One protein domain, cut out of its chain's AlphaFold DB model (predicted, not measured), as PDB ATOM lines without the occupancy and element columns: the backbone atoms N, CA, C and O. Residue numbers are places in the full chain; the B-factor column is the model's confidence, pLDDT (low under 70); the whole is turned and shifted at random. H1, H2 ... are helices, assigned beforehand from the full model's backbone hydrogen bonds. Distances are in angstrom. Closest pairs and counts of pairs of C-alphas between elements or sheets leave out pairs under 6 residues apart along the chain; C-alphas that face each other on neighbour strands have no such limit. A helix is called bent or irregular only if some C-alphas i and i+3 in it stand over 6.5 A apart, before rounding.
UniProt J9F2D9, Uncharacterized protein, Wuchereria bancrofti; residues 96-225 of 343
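AT A GLANCE: This is residues 96 to 225 of the 343 residues of an uncharacterized protein of Wuchereria bancrofti (UniProt J9F2D9). Three long helices, H5, H6 and H8, lie side by side as a triangular bundle, and a second pair, H1 and H4, crosses H8 on one side of it. H2 and H3 form a small L set off from the bundle, touching no other named helix, and short H7 sits at the corner where H8 begins. The printed part has 130 residues with eight named helices, H1 to H8 in chain order, and no named strand: all helix. It is compact, with a radius of gyration of the C-alphas of 15.0 A, and rounded, spanning 39 by 35 by 28 A.

IN THESE COORDINATES: H1 covers residues 101 to 110, 13.5 A long, and begins at C-alpha 101 (13.157, -22.475, 106.919). H2 is residues 119 to 125, H3 residues 130 to 136, and H4 residues 146 to 153. H5, residues 157 to 170, is 21.0 A long and irregular: C-alphas 166 and 169 are 7.5 A apart. H6, residues 175 to 192, measures 25.3 A, from C-alpha 175 at (-5.138, -31.238, 91.052). H7 is residues 195 to 199. H8, residues 201 to 218, measures 26.4 A and ends at C-alpha 218 (4.967, -28.152, 89.094).

HOW THE PARTS SIT: H8 is the hub, touching five helices. H5, H6 and H8 form an up and down bundle, each running against the one before it. H6 and H8 touch at a shallow tilt of 4 degrees, with C-alphas 181 and 215 closest at 5.5 A. H5 touches H8, C-alphas 157 and 208 being closest at 4.2 A. H5 and H6 are a hairpin, closest at C-alphas 161 and 185, 6.5 A. H1 touches residues 212 to 216 of H8 alone, at a steep tilt of 45 degrees, closest at C-alphas 109 and 216, 6.0 A. H4 touches residues 209 to 213 of H8 alone, at 65 degrees, closest at C-alphas 147 and 209, 6.8 A. H1 and H4 touch, opposite ways, with C-alphas 101 and 153 closest at 5.1 A. H7 and H8 only just touch, with 3 pairs of C-alphas within 8 A, and only at the corner; C-alphas 197 and 204 are closest at 5.4 A. H2 and H3 are close but not clearly touching, about perpendicular at 83 degrees; C-alphas 125 and 133 are closest at 7.5 A. Every O i to N i+4 pair is within hydrogen-bond range in H1, H2, H4, H6, H7 and H8; H5 has 8 of 10, and H3 has 1 of 3, with 2 of 4 O i to N i+3 pairs.

THE WHOLE: The C-alphas farthest apart, Ser 96 and Glu 131, are 45.2 A apart. The printed part has no cut, and no link is long. Mean pLDDT of the printed part is 79.3; residues 96 to 101, 135 and 220 to 225 are under 70.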
ATOM      1  N   SER A  96      23.959 -14.887 111.267       43.88
ATOM      2  CA  SER A  96      22.976 -13.927 110.753       43.88
ATOM      3  C   SER A  96      22.574 -14.138 109.274       43.88
ATOM      4  O   SER A  96      21.840 -13.319 108.726       43.88
ATOM      5  N   THR A  97      23.083 -15.184 108.610       46.66
ATOM      6  CA  THR A  97      22.843 -15.547 107.200       46.66
ATOM      7  C   THR A  97      21.881 -16.728 107.028       46.66
ATOM      8  O   THR A  97      21.422 -16.954 105.909       46.66
ATOM      9  N   LEU A  98      21.584 -17.491 108.091       51.75
ATOM     10  CA  LEU A  98      20.602 -18.570 107.995       51.75
ATOM     11  C   LEU A  98      19.215 -17.970 107.808       51.75
ATOM     12  O   LEU A  98      18.769 -17.104 108.563       51.75
ATOM     13  N   VAL A  99      18.557 -18.426 106.756       57.28
ATOM     14  CA  VAL A  99      17.202 -18.020 106.449       57.28
ATOM     15  C   VAL A  99      16.272 -18.968 107.194       57.28
ATOM     16  O   VAL A  99      16.398 -20.180 107.038       57.28
ATOM     17  N   ASP A 100      15.345 -18.414 107.983       68.50
ATOM     18  CA  ASP A 100      14.265 -19.183 108.616       68.50
ATOM     19  C   ASP A 100      13.683 -20.178 107.596       68.50
ATOM     20  O   ASP A 100      13.326 -19.755 106.494       68.50
ATOM     21  N   PRO A 101      13.589 -21.480 107.896       69.38
ATOM     22  CA  PRO A 101      13.157 -22.475 106.919       69.38
ATOM     23  C   PRO A 101      11.791 -22.205 106.301       69.38
ATOM     24  O   PRO A 101      11.589 -22.535 105.138       69.38
ATOM     25  N   TYR A 102      10.894 -21.492 106.987       73.62
ATOM     26  CA  TYR A 102       9.659 -20.989 106.373       73.62
ATOM     27  C   TYR A 102       9.904 -19.892 105.330       73.62
ATOM     28  O   TYR A 102       9.211 -19.831 104.314       73.62
ATOM     29  N   HIS A 103      10.898 -19.029 105.538       80.06
ATOM     30  CA  HIS A 103      11.337 -18.071 104.529       80.06
ATOM     31  C   HIS A 103      12.053 -18.770 103.362       80.06
ATOM     32  O   HIS A 103      11.793 -18.415 102.211       80.06
ATOM     33  N   SER A 104      12.861 -19.804 103.620       83.75
ATOM     34  CA  SER A 104      13.467 -20.644 102.572       83.75
ATOM     35  C   SER A 104      12.403 -21.390 101.767       83.75
ATOM     36  O   SER A 104      12.408 -21.313 100.542       83.75
ATOM     37  N   LEU A 105      11.417 -22.003 102.423       81.25
ATOM     38  CA  LEU A 105      10.244 -22.600 101.778       81.25
ATOM     39  C   LEU A 105       9.447 -21.569 100.997       81.25
ATOM     40  O   LEU A 105       9.005 -21.855  99.896       81.25
ATOM     41  N   GLY A 106       9.299 -20.352 101.520       80.81
ATOM     42  CA  GLY A 106       8.713 -19.250 100.775       80.81
ATOM     43  C   GLY A 106       9.472 -19.000  99.472       80.81
ATOM     44  O   GLY A 106       8.863 -18.944  98.409       80.81
ATOM     45  N   LYS A 107      10.802 -18.905  99.516       84.62
ATOM     46  CA  LYS A 107      11.624 -18.727  98.309       84.62
ATOM     47  C   LYS A 107      11.489 -19.892  97.328       84.62
ATOM     48  O   LYS A 107      11.289 -19.644  96.141       84.62
ATOM     49  N   LEU A 108      11.530 -21.130  97.828       86.50
ATOM     50  CA  LEU A 108      11.363 -22.342  97.026       86.50
ATOM     51  C   LEU A 108       9.962 -22.396  96.415       86.50
ATOM     52  O   LEU A 108       9.818 -22.342  95.204       86.50
ATOM     53  N   LEU A 109       8.913 -22.430  97.231       83.25
ATOM     54  CA  LEU A 109       7.545 -22.675  96.785       83.25
ATOM     55  C   LEU A 109       6.970 -21.522  95.958       83.25
ATOM     56  O   LEU A 109       6.303 -21.795  94.962       83.25
ATOM     57  N   TYR A 110       7.263 -20.255  96.292       79.19
ATOM     58  CA  TYR A 110       6.871 -19.132  95.427       79.19
ATOM     59  C   TYR A 110       7.664 -19.094  94.120       79.19
ATOM     60  O   TYR A 110       7.147 -18.558  93.140       79.19
ATOM     61  N   ALA A 111       8.907 -19.594  94.121       79.94
ATOM     62  CA  ALA A 111       9.800 -19.668  92.965       79.94
ATOM     63  C   ALA A 111       9.731 -18.427  92.062       79.94
ATOM     64  O   ALA A 111       9.536 -18.534  90.845       79.94
ATOM     65  N   LYS A 112       9.831 -17.227  92.661       80.38
ATOM     66  CA  LYS A 112       9.780 -15.966  91.905       80.38
ATOM     67  C   LYS A 112      10.818 -16.023  90.795       80.38
ATOM     68  O   LYS A 112      11.916 -16.507  91.031       80.38
ATOM     69  N   ARG A 113      10.489 -15.526  89.607       80.88
ATOM     70  CA  ARG A 113      11.391 -15.549  88.449       80.88
ATOM     71  C   ARG A 113      11.995 -14.177  88.187       80.88
ATOM     72  O   ARG A 113      11.437 -13.163  88.608       80.88
ATOM     73  N   CYS A 114      13.145 -14.159  87.526       80.31
ATOM     74  CA  CYS A 114      13.788 -12.931  87.071       80.31
ATOM     75  C   CYS A 114      12.999 -12.273  85.931       80.31
ATOM     76  O   CYS A 114      12.342 -12.953  85.149       80.31
ATOM     77  N   ASP A 115      13.140 -10.957  85.775       76.44
ATOM     78  CA  ASP A 115      12.536 -10.217  84.653       76.44
ATOM     79  C   ASP A 115      13.332 -10.367  83.342       76.44
ATOM     80  O   ASP A 115      12.907  -9.915  82.277       76.44
ATOM     81  N   LYS A 116      14.529 -10.961  83.417       76.81
ATOM     82  CA  LYS A 116      15.444 -11.161  82.293       76.81
ATOM     83  C   LYS A 116      16.018 -12.570  82.333       76.81
ATOM     84  O   LYS A 116      16.370 -13.074  83.397       76.81
ATOM     85  N   ALA A 117      16.123 -13.182  81.161       76.00
ATOM     86  CA  ALA A 117      16.770 -14.473  80.985       76.00
ATOM     87  C   ALA A 117      18.230 -14.272  80.579       76.00
ATOM     88  O   ALA A 117      18.501 -13.607  79.575       76.00
ATOM     89  N   ASP A 118      19.142 -14.874  81.335       82.69
ATOM     90  CA  ASP A 118      20.555 -14.917  80.975       82.69
ATOM     91  C   ASP A 118      20.803 -15.879  79.796       82.69
ATOM     92  O   ASP A 118      20.007 -16.780  79.503       82.69
ATOM     93  N   SER A 119      21.913 -15.675  79.094       82.81
ATOM     94  CA  SER A 119      22.383 -16.513  77.998       82.81
ATOM     95  C   SER A 119      22.531 -17.980  78.418       82.81
ATOM     96  O   SER A 119      22.164 -18.867  77.646       82.81
ATOM     97  N   ASP A 120      22.964 -18.247  79.650       84.56
ATOM     98  CA  ASP A 120      23.119 -19.607  80.164       84.56
ATOM     99  C   ASP A 120      21.780 -20.288  80.461       84.56
ATOM    100  O   ASP A 120      21.618 -21.470  80.150       84.56
ATOM    101  N   TRP A 121      20.770 -19.537  80.918       82.69
ATOM    102  CA  TRP A 121      19.404 -20.055  81.057       82.69
ATOM    103  C   TRP A 121      18.837 -20.500  79.708       82.69
ATOM    104  O   TRP A 121      18.330 -21.611  79.567       82.69
ATOM    105  N   LYS A 122      18.991 -19.664  78.674       82.56
ATOM    106  CA  LYS A 122      18.523 -19.991  77.319       82.56
ATOM    107  C   LYS A 122      19.235 -21.213  76.742       82.56
ATOM    108  O   LYS A 122      18.599 -22.020  76.067       82.56
ATOM    109  N   LYS A 123      20.536 -21.377  77.012       85.81
ATOM    110  CA  LYS A 123      21.282 -22.586  76.628       85.81
ATOM    111  C   LYS A 123      20.757 -23.822  77.359       85.81
ATOM    112  O   LYS A 123      20.609 -24.860  76.723       85.81
ATOM    113  N   ALA A 124      20.475 -23.724  78.660       82.38
ATOM    114  CA  ALA A 124      19.932 -24.827  79.452       82.38
ATOM    115  C   ALA A 124      18.535 -25.247  78.961       82.38
ATOM    116  O   ALA A 124      18.320 -26.421  78.669       82.38
ATOM    117  N   GLU A 125      17.633 -24.289  78.744       80.88
ATOM    118  CA  GLU A 125      16.317 -24.524  78.129       80.88
ATOM    119  C   GLU A 125      16.444 -25.085  76.696       80.88
ATOM    120  O   GLU A 125      15.677 -25.941  76.245       80.88
ATOM    121  N   GLY A 126      17.497 -24.668  75.990       78.81
ATOM    122  CA  GLY A 126      17.915 -25.185  74.691       78.81
ATOM    123  C   GLY A 126      18.349 -26.657  74.682       78.81
ATOM    124  O   GLY A 126      18.442 -27.239  73.601       78.81
ATOM    125  N   LYS A 127      18.581 -27.280  75.843       85.00
ATOM    126  CA  LYS A 127      18.887 -28.717  75.963       85.00
ATOM    127  C   LYS A 127      17.638 -29.583  76.130       85.00
ATOM    128  O   LYS A 127      17.736 -30.801  75.991       85.00
ATOM    129  N   LEU A 128      16.466 -28.994  76.397       77.00
ATOM    130  CA  LEU A 128      15.222 -29.763  76.412       77.00
ATOM    131  C   LEU A 128      14.948 -30.346  75.024       77.00
ATOM    132  O   LEU A 128      15.128 -29.662  74.005       77.00
ATOM    133  N   LYS A 129      14.446 -31.590  75.008       81.94
ATOM    134  CA  LYS A 129      13.921 -32.241  73.801       81.94
ATOM    135  C   LYS A 129      12.911 -31.316  73.123       81.94
ATOM    136  O   LYS A 129      12.094 -30.693  73.800       81.94
ATOM    137  N   ILE A 130      12.955 -31.248  71.793       79.31
ATOM    138  CA  ILE A 130      12.164 -30.300  70.988       79.31
ATOM    139  C   ILE A 130      10.663 -30.406  71.306       79.31
ATOM    140  O   ILE A 130       9.996 -29.388  71.478       79.31
ATOM    141  N   GLU A 131      10.158 -31.630  71.459       77.88
ATOM    142  CA  GLU A 131       8.762 -31.919  71.814       77.88
ATOM    143  C   GLU A 131       8.386 -31.380  73.202       77.88
ATOM    144  O   GLU A 131       7.349 -30.743  73.372       77.88
ATOM    145  N   LEU A 132       9.271 -31.564  74.187       74.00
ATOM    146  CA  LEU A 132       9.056 -31.122  75.565       74.00
ATOM    147  C   LEU A 132       9.211 -29.610  75.719       74.00
ATOM    148  O   LEU A 132       8.558 -29.017  76.573       74.00
ATOM    149  N   ARG A 133      10.031 -28.963  74.882       76.50
ATOM    150  CA  ARG A 133      10.257 -27.514  74.940       76.50
ATOM    151  C   ARG A 133       8.972 -26.725  74.702       76.50
ATOM    152  O   ARG A 133       8.758 -25.713  75.358       76.50
ATOM    153  N   LYS A 134       8.095 -27.192  73.809       71.50
ATOM    154  CA  LYS A 134       6.813 -26.519  73.544       71.50
ATOM    155  C   LYS A 134       5.931 -26.448  74.793       71.50
ATOM    156  O   LYS A 134       5.266 -25.445  75.014       71.50
ATOM    157  N   ILE A 135       5.948 -27.508  75.598       69.81
ATOM    158  CA  ILE A 135       5.028 -27.682  76.725       69.81
ATOM    159  C   ILE A 135       5.641 -27.166  78.028       69.81
ATOM    160  O   ILE A 135       4.957 -26.499  78.799       69.81
ATOM    161  N   TYR A 136       6.920 -27.458  78.271       76.06
ATOM    162  CA  TYR A 136       7.563 -27.306  79.579       76.06
ATOM    163  C   TYR A 136       8.629 -26.213  79.641       76.06
ATOM    164  O   TYR A 136       9.180 -25.975  80.716       76.06
ATOM    165  N   SER A 137       8.929 -25.537  78.526       75.00
ATOM    166  CA  SER A 137       9.951 -24.491  78.543       75.00
ATOM    167  C   SER A 137       9.513 -23.273  79.349       75.00
ATOM    168  O   SER A 137       8.370 -22.804  79.264       75.00
ATOM    169  N   ARG A 138      10.451 -22.751  80.138       76.44
ATOM    170  CA  ARG A 138      10.252 -21.610  81.033       76.44
ATOM    171  C   ARG A 138      11.040 -20.409  80.504       76.44
ATOM    172  O   ARG A 138      12.245 -20.489  80.283       76.44
ATOM    173  N   ASP A 139      10.372 -19.264  80.366       74.12
ATOM    174  CA  ASP A 139      10.993 -18.057  79.792       74.12
ATOM    175  C   ASP A 139      12.133 -17.491  80.632       74.12
ATOM    176  O   ASP A 139      13.110 -16.979  80.088       74.12
ATOM    177  N   PHE A 140      12.007 -17.581  81.957       81.38
ATOM    178  CA  PHE A 140      12.890 -16.895  82.892       81.38
ATOM    179  C   PHE A 140      13.380 -17.832  83.995       81.38
ATOM    180  O   PHE A 140      12.591 -18.660  84.464       81.38
ATOM    181  N   PRO A 141      14.634 -17.686  84.457       81.62
ATOM    182  CA  PRO A 141      15.155 -18.461  85.576       81.62
ATOM    183  C   PRO A 141      14.455 -18.092  86.894       81.62
ATOM    184  O   PRO A 141      13.912 -16.985  87.016       81.62
ATOM    185  N   PRO A 142      14.475 -18.986  87.900       81.81
ATOM    186  CA  PRO A 142      14.204 -18.617  89.286       81.81
ATOM    187  C   PRO A 142      15.104 -17.456  89.741       81.81
ATOM    188  O   PRO A 142      16.238 -17.320  89.289       81.81
ATOM    189  N   LYS A 143      14.576 -16.604  90.618       83.38
ATOM    190  CA  LYS A 143      15.250 -15.423  91.167       83.38
ATOM    191  C   LYS A 143      16.260 -15.794  92.244       83.38
ATOM    192  O   LYS A 143      17.316 -15.178  92.323       83.38
ATOM    193  N   ASP A 144      15.895 -16.750  93.087       84.44
ATOM    194  CA  ASP A 144      16.769 -17.322  94.098       84.44
ATOM    195  C   ASP A 144      17.275 -18.675  93.575       84.44
ATOM    196  O   ASP A 144      16.488 -19.462  93.036       84.44
ATOM    197  N   ASP A 145      18.575 -18.938  93.714       86.50
ATOM    198  CA  ASP A 145      19.146 -20.241  93.377       86.50
ATOM    199  C   ASP A 145      18.697 -21.309  94.386       86.50
ATOM    200  O   ASP A 145      18.679 -21.073  95.595       86.50
ATOM    201  N   VAL A 146      18.309 -22.484  93.887       86.44
ATOM    202  CA  VAL A 146      17.734 -23.541  94.732       86.44
ATOM    203  C   VAL A 146      18.786 -24.128  95.668       86.44
ATOM    204  O   VAL A 146      18.480 -24.308  96.844       86.44
ATOM    205  N   SER A 147      20.008 -24.377  95.186       87.69
ATOM    206  CA  SER A 147      21.084 -24.922  96.023       87.69
ATOM    207  C   SER A 147      21.443 -23.938  97.131       87.69
ATOM    208  O   SER A 147      21.408 -24.301  98.303       87.69
ATOM    209  N   GLU A 148      21.627 -22.656  96.803       86.62
ATOM    210  CA  GLU A 148      21.903 -21.640  97.822       86.62
ATOM    211  C   GLU A 148      20.792 -21.507  98.873       86.62
ATOM    212  O   GLU A 148      21.068 -21.237 100.045       86.62
ATOM    213  N   VAL A 149      19.521 -21.613  98.467       86.56
ATOM    214  CA  VAL A 149      18.388 -21.534  99.402       86.56
ATOM    215  C   VAL A 149      18.367 -22.745 100.330       86.56
ATOM    216  O   VAL A 149      18.086 -22.585 101.519       86.56
ATOM    217  N   LEU A 150      18.688 -23.932  99.815       85.56
ATOM    218  CA  LEU A 150      18.774 -25.155 100.608       85.56
ATOM    219  C   LEU A 150      19.945 -25.106 101.589       85.56
ATOM    220  O   LEU A 150      19.730 -25.350 102.776       85.56
ATOM    221  N   ASP A 151      21.121 -24.662 101.154       83.19
ATOM    222  CA  ASP A 151      22.285 -24.471 102.027       83.19
ATOM    223  C   ASP A 151      21.976 -23.499 103.176       83.19
ATOM    224  O   ASP A 151      22.284 -23.757 104.340       83.19
ATOM    225  N   LYS A 152      21.287 -22.390 102.873       80.38
ATOM    226  CA  LYS A 152      20.887 -21.378 103.868       80.38
ATOM    227  C   LYS A 152      19.749 -21.837 104.784       80.38
ATOM    228  O   LYS A 152      19.514 -21.181 105.798       80.38
ATOM    229  N   SER A 153      19.033 -22.910 104.432       79.19
ATOM    230  CA  SER A 153      17.921 -23.451 105.227       79.19
ATOM    231  C   SER A 153      18.388 -24.306 106.407       79.19
ATOM    232  O   SER A 153      17.654 -24.450 107.381       79.19
ATOM    233  N   GLY A 154      19.588 -24.893 106.332       73.00
ATOM    234  CA  GLY A 154      20.091 -25.825 107.348       73.00
ATOM    235  C   GLY A 154      19.281 -27.125 107.479       73.00
ATOM    236  O   GLY A 154      19.485 -27.882 108.430       73.00
ATOM    237  N   MET A 155      18.353 -27.394 106.556       80.06
ATOM    238  CA  MET A 155      17.540 -28.607 106.550       80.06
ATOM    239  C   MET A 155      18.298 -29.752 105.880       80.06
ATOM    240  O   MET A 155      18.874 -29.581 104.809       80.06
ATOM    241  N   ASN A 156      18.246 -30.944 106.477       83.81
ATOM    242  CA  ASN A 156      18.635 -32.159 105.765       83.81
ATOM    243  C   ASN A 156      17.526 -32.580 104.780       83.81
ATOM    244  O   ASN A 156      16.397 -32.084 104.845       83.81
ATOM    245  N   ALA A 157      17.847 -33.495 103.865       85.38
ATOM    246  CA  ALA A 157      16.930 -33.895 102.802       85.38
ATOM    247  C   ALA A 157      15.622 -34.511 103.330       85.38
ATOM    248  O   ALA A 157      14.554 -34.167 102.827       85.38
ATOM    249  N   ASP A 158      15.679 -35.335 104.382       84.12
ATOM    250  CA  ASP A 158      14.487 -35.921 105.013       84.12
ATOM    251  C   ASP A 158      13.526 -34.841 105.524       84.12
ATOM    252  O   ASP A 158      12.328 -34.852 105.231       84.12
ATOM    253  N   LYS A 159      14.053 -33.846 106.250       85.12
ATOM    254  CA  LYS A 159      13.238 -32.737 106.754       85.12
ATOM    255  C   LYS A 159      12.727 -31.881 105.610       85.12
ATOM    256  O   LYS A 159      11.570 -31.482 105.642       85.12
ATOM    257  N   LEU A 160      13.545 -31.613 104.599       88.69
ATOM    258  CA  LEU A 160      13.122 -30.840 103.437       88.69
ATOM    259  C   LEU A 160      11.908 -31.477 102.750       88.69
ATOM    260  O   LEU A 160      10.923 -30.782 102.524       88.69
ATOM    261  N   VAL A 161      11.952 -32.781 102.461       89.38
ATOM    262  CA  VAL A 161      10.846 -33.493 101.797       89.38
ATOM    263  C   VAL A 161       9.575 -33.453 102.643       89.38
ATOM    264  O   VAL A 161       8.511 -33.117 102.128       89.38
ATOM    265  N   MET A 162       9.689 -33.691 103.951       86.75
ATOM    266  CA  MET A 162       8.554 -33.616 104.874       86.75
ATOM    267  C   MET A 162       7.946 -32.204 104.947       86.75
ATOM    268  O   MET A 162       6.730 -32.042 105.016       86.75
ATOM    269  N   PHE A 163       8.780 -31.164 104.921       86.06
ATOM    270  CA  PHE A 163       8.307 -29.782 104.940       86.06
ATOM    271  C   PHE A 163       7.716 -29.334 103.608       86.06
ATOM    272  O   PHE A 163       6.773 -28.546 103.624       86.06
ATOM    273  N   LEU A 164       8.248 -29.807 102.478       87.75
ATOM    274  CA  LEU A 164       7.618 -29.596 101.179       87.75
ATOM    275  C   LEU A 164       6.205 -30.183 101.224       87.75
ATOM    276  O   LEU A 164       5.273 -29.390 101.070       87.75
ATOM    277  N   HIS A 165       6.084 -31.467 101.606       89.38
ATOM    278  CA  HIS A 165       4.819 -32.213 101.725       89.38
ATOM    279  C   HIS A 165       3.727 -31.435 102.466       89.38
ATOM    280  O   HIS A 165       2.595 -31.285 102.016       89.38
ATOM    281  N   GLU A 166       4.078 -30.876 103.621       86.06
ATOM    282  CA  GLU A 166       3.119 -30.144 104.449       86.06
ATOM    283  C   GLU A 166       2.612 -28.844 103.784       86.06
ATOM    284  O   GLU A 166       1.505 -28.382 104.067       86.06
ATOM    285  N   HIS A 167       3.402 -28.221 102.902       83.06
ATOM    286  CA  HIS A 167       3.142 -26.861 102.425       83.06
ATOM    287  C   HIS A 167       2.785 -26.759 100.936       83.06
ATOM    288  O   HIS A 167       2.212 -25.734 100.552       83.06
ATOM    289  N   GLU A 168       3.072 -27.759 100.090       81.12
ATOM    290  CA  GLU A 168       2.889 -27.633  98.632       81.12
ATOM    291  C   GLU A 168       1.445 -27.438  98.173       81.12
ATOM    292  O   GLU A 168       1.226 -26.869  97.102       81.12
ATOM    293  N   LEU A 169       0.458 -27.883  98.962       80.56
ATOM    294  CA  LEU A 169      -0.951 -27.868  98.571       80.56
ATOM    295  C   LEU A 169      -1.401 -26.446  98.217       80.56
ATOM    296  O   LEU A 169      -2.177 -26.235  97.290       80.56
ATOM    297  N   ASN A 170      -0.838 -25.456  98.912       76.00
ATOM    298  CA  ASN A 170      -1.125 -24.040  98.704       76.00
ATOM    299  C   ASN A 170      -0.461 -23.449  97.446       76.00
ATOM    300  O   ASN A 170      -0.709 -22.288  97.127       76.00
ATOM    301  N   PHE A 171       0.413 -24.193  96.763       76.56
ATOM    302  CA  PHE A 171       1.231 -23.730  95.633       76.56
ATOM    303  C   PHE A 171       0.977 -24.510  94.336       76.56
ATOM    304  O   PHE A 171       1.362 -24.050  93.253       76.56
ATOM    305  N   ALA A 172       0.292 -25.651  94.422       76.19
ATOM    306  CA  ALA A 172      -0.081 -26.441  93.262       76.19
ATOM    307  C   ALA A 172      -1.131 -25.699  92.399       76.19
ATOM    308  O   ALA A 172      -2.175 -25.288  92.904       76.19
ATOM    309  N   PRO A 173      -0.902 -25.531  91.081       71.94
ATOM    310  CA  PRO A 173      -1.818 -24.798  90.203       71.94
ATOM    311  C   PRO A 173      -3.067 -25.602  89.802       71.94
ATOM    312  O   PRO A 173      -4.032 -25.027  89.306       71.94
ATOM    313  N   SER A 174      -3.040 -26.928  89.942       76.69
ATOM    314  CA  SER A 174      -4.159 -27.817  89.622       76.69
ATOM    315  C   SER A 174      -4.029 -29.149  90.359       76.69
ATOM    316  O   SER A 174      -2.934 -29.520  90.786       76.69
ATOM    317  N   LEU A 175      -5.127 -29.908  90.436       79.62
ATOM    318  CA  LEU A 175      -5.138 -31.238  91.052       79.62
ATOM    319  C   LEU A 175      -4.185 -32.225  90.352       79.62
ATOM    320  O   LEU A 175      -3.537 -33.018  91.022       79.62
ATOM    321  N   SER A 176      -4.047 -32.143  89.022       81.56
ATOM    322  CA  SER A 176      -3.059 -32.951  88.284       81.56
ATOM    323  C   SER A 176      -1.632 -32.596  88.697       81.56
ATOM    324  O   SER A 176      -0.857 -33.494  88.987       81.56
ATOM    325  N   SER A 177      -1.294 -31.302  88.777       79.44
ATOM    326  CA  SER A 177       0.037 -30.892  89.240       79.44
ATOM    327  C   SER A 177       0.290 -31.298  90.686       79.44
ATOM    328  O   SER A 177       1.408 -31.662  91.021       79.44
ATOM    329  N   TYR A 178      -0.735 -31.244  91.537       85.31
ATOM    330  CA  TYR A 178      -0.629 -31.698  92.918       85.31
ATOM    331  C   TYR A 178      -0.357 -33.204  93.005       85.31
ATOM    332  O   TYR A 178       0.548 -33.616  93.721       85.31
ATOM    333  N   LEU A 179      -1.069 -34.020  92.219       86.19
ATOM    334  CA  LEU A 179      -0.807 -35.457  92.117       86.19
ATOM    335  C   LEU A 179       0.637 -35.738  91.678       86.19
ATOM    336  O   LEU A 179       1.298 -36.593  92.261       86.19
ATOM    337  N   ASP A 180       1.144 -34.996  90.692       86.94
ATOM    338  CA  ASP A 180       2.528 -35.138  90.233       86.94
ATOM    339  C   ASP A 180       3.541 -34.764  91.332       86.94
ATOM    340  O   ASP A 180       4.552 -35.449  91.495       86.94
ATOM    341  N   ILE A 181       3.264 -33.721  92.126       88.38
ATOM    342  CA  ILE A 181       4.089 -33.350  93.288       88.38
ATOM    343  C   ILE A 181       4.095 -34.480  94.325       88.38
ATOM    344  O   ILE A 181       5.173 -34.916  94.727       88.38
ATOM    345  N   LEU A 182       2.926 -35.006  94.701       90.44
ATOM    346  CA  LEU A 182       2.818 -36.096  95.676       90.44
ATOM    347  C   LEU A 182       3.522 -37.373  95.208       90.44
ATOM    348  O   LEU A 182       4.177 -38.043  96.008       90.44
ATOM    349  N   ASN A 183       3.435 -37.702  93.917       89.81
ATOM    350  CA  ASN A 183       4.149 -38.841  93.341       89.81
ATOM    351  C   ASN A 183       5.671 -38.672  93.467       89.81
ATOM    352  O   ASN A 183       6.365 -39.620  93.836       89.81
ATOM    353  N   ASN A 184       6.194 -37.466  93.214       89.56
ATOM    354  CA  ASN A 184       7.618 -37.182  93.396       89.56
ATOM    355  C   ASN A 184       8.025 -37.249  94.867       89.56
ATOM    356  O   ASN A 184       9.032 -37.871  95.190       89.56
ATOM    357  N   ILE A 185       7.240 -36.660  95.769       90.75
ATOM    358  CA  ILE A 185       7.512 -36.710  97.210       90.75
ATOM    359  C   ILE A 185       7.533 -38.151  97.708       90.75
ATOM    360  O   ILE A 185       8.479 -38.534  98.385       90.75
ATOM    361  N   SER A 186       6.567 -38.971  97.296       88.88
ATOM    362  CA  SER A 186       6.525 -40.400  97.634       88.88
ATOM    363  C   SER A 186       7.770 -41.143  97.132       88.88
ATOM    364  O   SER A 186       8.324 -41.993  97.830       88.88
ATOM    365  N   LEU A 187       8.243 -40.811  95.925       89.31
ATOM    366  CA  LEU A 187       9.469 -41.376  95.366       89.31
ATOM    367  C   LEU A 187      10.703 -40.975  96.189       89.31
ATOM    368  O   LEU A 187      11.530 -41.835  96.499       89.31
ATOM    369  N   PHE A 188      10.832 -39.696  96.549       89.56
ATOM    370  CA  PHE A 188      11.983 -39.198  97.304       89.56
ATOM    371  C   PHE A 188      11.968 -39.635  98.768       89.56
ATOM    372  O   PHE A 188      13.027 -39.965  99.286       89.56
ATOM    373  N   ASP A 189      10.804 -39.734  99.408       88.25
ATOM    374  CA  ASP A 189      10.658 -40.295 100.756       88.25
ATOM    375  C   ASP A 189      11.101 -41.770 100.802       88.25
ATOM    376  O   ASP A 189      11.899 -42.182 101.651       88.25
ATOM    377  N   SER A 190      10.691 -42.558  99.803       87.88
ATOM    378  CA  SER A 190      11.142 -43.945  99.636       87.88
ATOM    379  C   SER A 190      12.652 -44.040  99.376       87.88
ATOM    380  O   SER A 190      13.343 -44.866  99.978       87.88
ATOM    381  N   ALA A 191      13.200 -43.169  98.519       84.56
ATOM    382  CA  ALA A 191      14.631 -43.137  98.221       84.56
ATOM    383  C   ALA A 191      15.471 -42.732  99.444       84.56
ATOM    384  O   ALA A 191      16.462 -43.396  99.744       84.56
ATOM    385  N   LEU A 192      15.053 -41.700 100.178       84.44
ATOM    386  CA  LEU A 192      15.693 -41.248 101.417       84.44
ATOM    387  C   LEU A 192      15.552 -42.275 102.543       84.44
ATOM    388  O   LEU A 192      16.403 -42.352 103.416       84.44
ATOM    389  N   SER A 193      14.555 -43.155 102.490       81.06
ATOM    390  CA  SER A 193      14.447 -44.281 103.420       81.06
ATOM    391  C   SER A 193      15.480 -45.391 103.171       81.06
ATOM    392  O   SER A 193      15.683 -46.254 104.034       81.06
ATOM    393  N   ARG A 194      16.193 -45.394 102.040       83.81
ATOM    394  CA  ARG A 194      17.235 -46.394 101.767       83.81
ATOM    395  C   ARG A 194      18.501 -46.111 102.567       83.81
ATOM    396  O   ARG A 194      18.954 -44.973 102.663       83.81
ATOM    397  N   TRP A 195      19.089 -47.153 103.151       77.06
ATOM    398  CA  TRP A 195      20.267 -46.997 104.007       77.06
ATOM    399  C   TRP A 195      21.465 -46.439 103.227       77.06
ATOM    400  O   TRP A 195      22.185 -45.601 103.759       77.06
ATOM    401  N   GLU A 196      21.629 -46.833 101.960       80.50
ATOM    402  CA  GLU A 196      22.718 -46.365 101.097       80.50
ATOM    403  C   GLU A 196      22.670 -44.844 100.914       80.50
ATOM    404  O   GLU A 196      23.695 -44.171 100.959       80.50
ATOM    405  N   VAL A 197      21.459 -44.300 100.761       75.50
ATOM    406  CA  VAL A 197      21.213 -42.867 100.563       75.50
ATOM    407  C   VAL A 197      21.402 -42.091 101.863       75.50
ATOM    408  O   VAL A 197      21.956 -41.000 101.837       75.50
ATOM    409  N   ARG A 198      20.984 -42.647 103.007       73.75
ATOM    410  CA  ARG A 198      21.139 -41.977 104.312       73.75
ATOM    411  C   ARG A 198      22.579 -41.907 104.792       73.75
ATOM    412  O   ARG A 198      22.932 -40.962 105.490       73.75
ATOM    413  N   MET A 199      23.388 -42.912 104.466       72.19
ATOM    414  CA  MET A 199      24.791 -42.950 104.885       72.19
ATOM    415  C   MET A 199      25.682 -42.054 104.019       72.19
ATOM    416  O   MET A 199      26.705 -41.570 104.499       72.19
ATOM    417  N   ASP A 200      25.296 -41.807 102.766       77.38
ATOM    418  CA  ASP A 200      26.024 -40.920 101.866       77.38
ATOM    419  C   ASP A 200      25.434 -39.503 101.887       77.38
ATOM    420  O   ASP A 200      24.404 -39.210 101.276       77.38
ATOM    421  N   SER A 201      26.133 -38.592 102.569       75.12
ATOM    422  CA  SER A 201      25.745 -37.178 102.661       75.12
ATOM    423  C   SER A 201      25.587 -36.484 101.300       75.12
ATOM    424  O   SER A 201      24.723 -35.617 101.161       75.12
ATOM    425  N   VAL A 202      26.372 -36.878 100.289       79.00
ATOM    426  CA  VAL A 202      26.304 -36.295  98.943       79.00
ATOM    427  C   VAL A 202      25.035 -36.767  98.251       79.00
ATOM    428  O   VAL A 202      24.299 -35.963  97.678       79.00
ATOM    429  N   LEU A 203      24.741 -38.064  98.348       75.12
ATOM    430  CA  LEU A 203      23.547 -38.650  97.751       75.12
ATOM    431  C   LEU A 203      22.269 -38.147  98.433       75.12
ATOM    432  O   LEU A 203      21.308 -37.814  97.745       75.12
ATOM    433  N   SER A 204      22.271 -38.022  99.762       78.62
ATOM    434  CA  SER A 204      21.170 -37.425 100.526       78.62
ATOM    435  C   SER A 204      20.907 -35.976 100.099       78.62
ATOM    436  O   SER A 204      19.779 -35.637  99.737       78.62
ATOM    437  N   SER A 205      21.950 -35.136 100.050       81.69
ATOM    438  CA  SER A 205      21.843 -33.738  99.604       81.69
ATOM    439  C   SER A 205      21.304 -33.639  98.174       81.69
ATOM    440  O   SER A 205      20.339 -32.915  97.928       81.69
ATOM    441  N   TYR A 206      21.837 -34.452  97.257       84.94
ATOM    442  CA  TYR A 206      21.352 -34.537  95.883       84.94
ATOM    443  C   TYR A 206      19.863 -34.911  95.811       84.94
ATOM    444  O   TYR A 206      19.105 -34.281  95.076       84.94
ATOM    445  N   MET A 207      19.406 -35.892  96.593       84.06
ATOM    446  CA  MET A 207      17.989 -36.274  96.617       84.06
ATOM    447  C   MET A 207      17.095 -35.132  97.110       84.06
ATOM    448  O   MET A 207      16.059 -34.868  96.501       84.06
ATOM    449  N   GLY A 208      17.510 -34.406  98.152       84.31
ATOM    450  CA  GLY A 208      16.794 -33.215  98.623       84.31
ATOM    451  C   GLY A 208      16.737 -32.106  97.565       84.31
ATOM    452  O   GLY A 208      15.688 -31.507  97.322       84.31
ATOM    453  N   GLU A 209      17.849 -31.883  96.871       87.62
ATOM    454  CA  GLU A 209      17.966 -30.932  95.771       87.62
ATOM    455  C   GLU A 209      17.030 -31.246  94.594       87.62
ATOM    456  O   GLU A 209      16.401 -30.337  94.034       87.62
ATOM    457  N   VAL A 210      16.935 -32.518  94.203       85.56
ATOM    458  CA  VAL A 210      16.029 -32.952  93.135       85.56
ATOM    459  C   VAL A 210      14.579 -32.870  93.606       85.56
ATOM    460  O   VAL A 210      13.740 -32.376  92.851       85.56
ATOM    461  N   ALA A 211      14.284 -33.254  94.852       88.56
ATOM    462  CA  ALA A 211      12.947 -33.139  95.428       88.56
ATOM    463  C   ALA A 211      12.440 -31.692  95.374       88.56
ATOM    464  O   ALA A 211      11.405 -31.431  94.759       88.56
ATOM    465  N   ALA A 212      13.216 -30.728  95.883       88.88
ATOM    466  CA  ALA A 212      12.853 -29.313  95.836       88.88
ATOM    467  C   ALA A 212      12.637 -28.808  94.402       88.88
ATOM    468  O   ALA A 212      11.623 -28.170  94.113       88.88
ATOM    469  N   ARG A 213      13.552 -29.120  93.474       87.81
ATOM    470  CA  ARG A 213      13.421 -28.702  92.067       87.81
ATOM    471  C   ARG A 213      12.204 -29.317  91.388       87.81
ATOM    472  O   ARG A 213      11.544 -28.629  90.611       87.81
ATOM    473  N   SER A 214      11.890 -30.576  91.691       86.50
ATOM    474  CA  SER A 214      10.718 -31.265  91.150       86.50
ATOM    475  C   SER A 214       9.414 -30.629  91.639       86.50
ATOM    476  O   SER A 214       8.542 -30.340  90.825       86.50
ATOM    477  N   THR A 215       9.312 -30.278  92.924       86.06
ATOM    478  CA  THR A 215       8.145 -29.570  93.473       86.06
ATOM    479  C   THR A 215       7.991 -28.187  92.835       86.06
ATOM    480  O   THR A 215       6.926 -27.841  92.322       86.06
ATOM    481  N   ILE A 216       9.082 -27.418  92.752       83.94
ATOM    482  CA  ILE A 216       9.105 -26.094  92.105       83.94
ATOM    483  C   ILE A 216       8.702 -26.171  90.626       83.94
ATOM    484  O   ILE A 216       8.073 -25.252  90.091       83.94
ATOM    485  N   PHE A 217       9.053 -27.262  89.947       82.12
ATOM    486  CA  PHE A 217       8.718 -27.465  88.546       82.12
ATOM    487  C   PHE A 217       7.207 -27.571  88.299       82.12
ATOM    488  O   PHE A 217       6.740 -27.111  87.256       82.12
ATOM    489  N   TYR A 218       6.425 -28.103  89.235       76.44
ATOM    490  CA  TYR A 218       4.967 -28.152  89.094       76.44
ATOM    491  C   TYR A 218       4.274 -26.883  89.606       76.44
ATOM    492  O   TYR A 218       3.143 -26.601  89.201       76.44
ATOM    493  N   ASN A 219       4.965 -26.057  90.397       72.12
ATOM    494  CA  ASN A 219       4.433 -24.782  90.870       72.12
ATOM    495  C   ASN A 219       4.215 -23.779  89.718       72.12
ATOM    496  O   ASN A 219       5.050 -23.596  88.816       72.12
ATOM    497  N   PHE A 220       3.062 -23.105  89.780       62.72
ATOM    498  CA  PHE A 220       2.630 -21.999  88.910       62.72
ATOM    499  C   PHE A 220       2.575 -22.269  87.395       62.72
ATOM    500  O   PHE A 220       2.506 -21.325  86.612       62.72
ATOM    501  N   GLY A 221       2.523 -23.540  86.986       52.69
ATOM    502  CA  GLY A 221       2.216 -23.949  85.615       52.69
ATOM    503  C   GLY A 221       3.324 -23.679  84.586       52.69
ATOM    504  O   GLY A 221       4.182 -22.805  84.733       52.69
ATOM    505  N   CYS A 222       3.298 -24.468  83.513       50.16
ATOM    506  CA  CYS A 222       3.997 -24.163  82.267       50.16
ATOM    507  C   CYS A 222       3.032 -23.430  81.320       50.16
ATOM    508  O   CYS A 222       1.815 -23.482  81.519       50.16
ATOM    509  N   LYS A 223       3.565 -22.735  80.308       49.31
ATOM    510  CA  LYS A 223       2.825 -21.819  79.412       49.31
ATOM    511  C   LYS A 223       1.497 -22.368  78.875       49.31
ATOM    512  O   LYS A 223       0.559 -21.603  78.696       49.31
ATOM    513  N   SER A 224       1.393 -23.679  78.680       42.94
ATOM    514  CA  SER A 224       0.213 -24.344  78.119       42.94
ATOM    515  C   SER A 224      -1.026 -24.384  79.027       42.94
ATOM    516  O   SER A 224      -2.097 -24.747  78.555       42.94
ATOM    517  N   ARG A 225      -0.929 -24.036  80.321       42.25
ATOM    518  CA  ARG A 225      -2.079 -24.102  81.254       42.25
ATOM    519  C   ARG A 225      -2.753 -22.756  81.537       42.25
ATOM    520  O   ARG A 225      -3.773 -22.732  82.218       42.25
TER     521      ARG A 225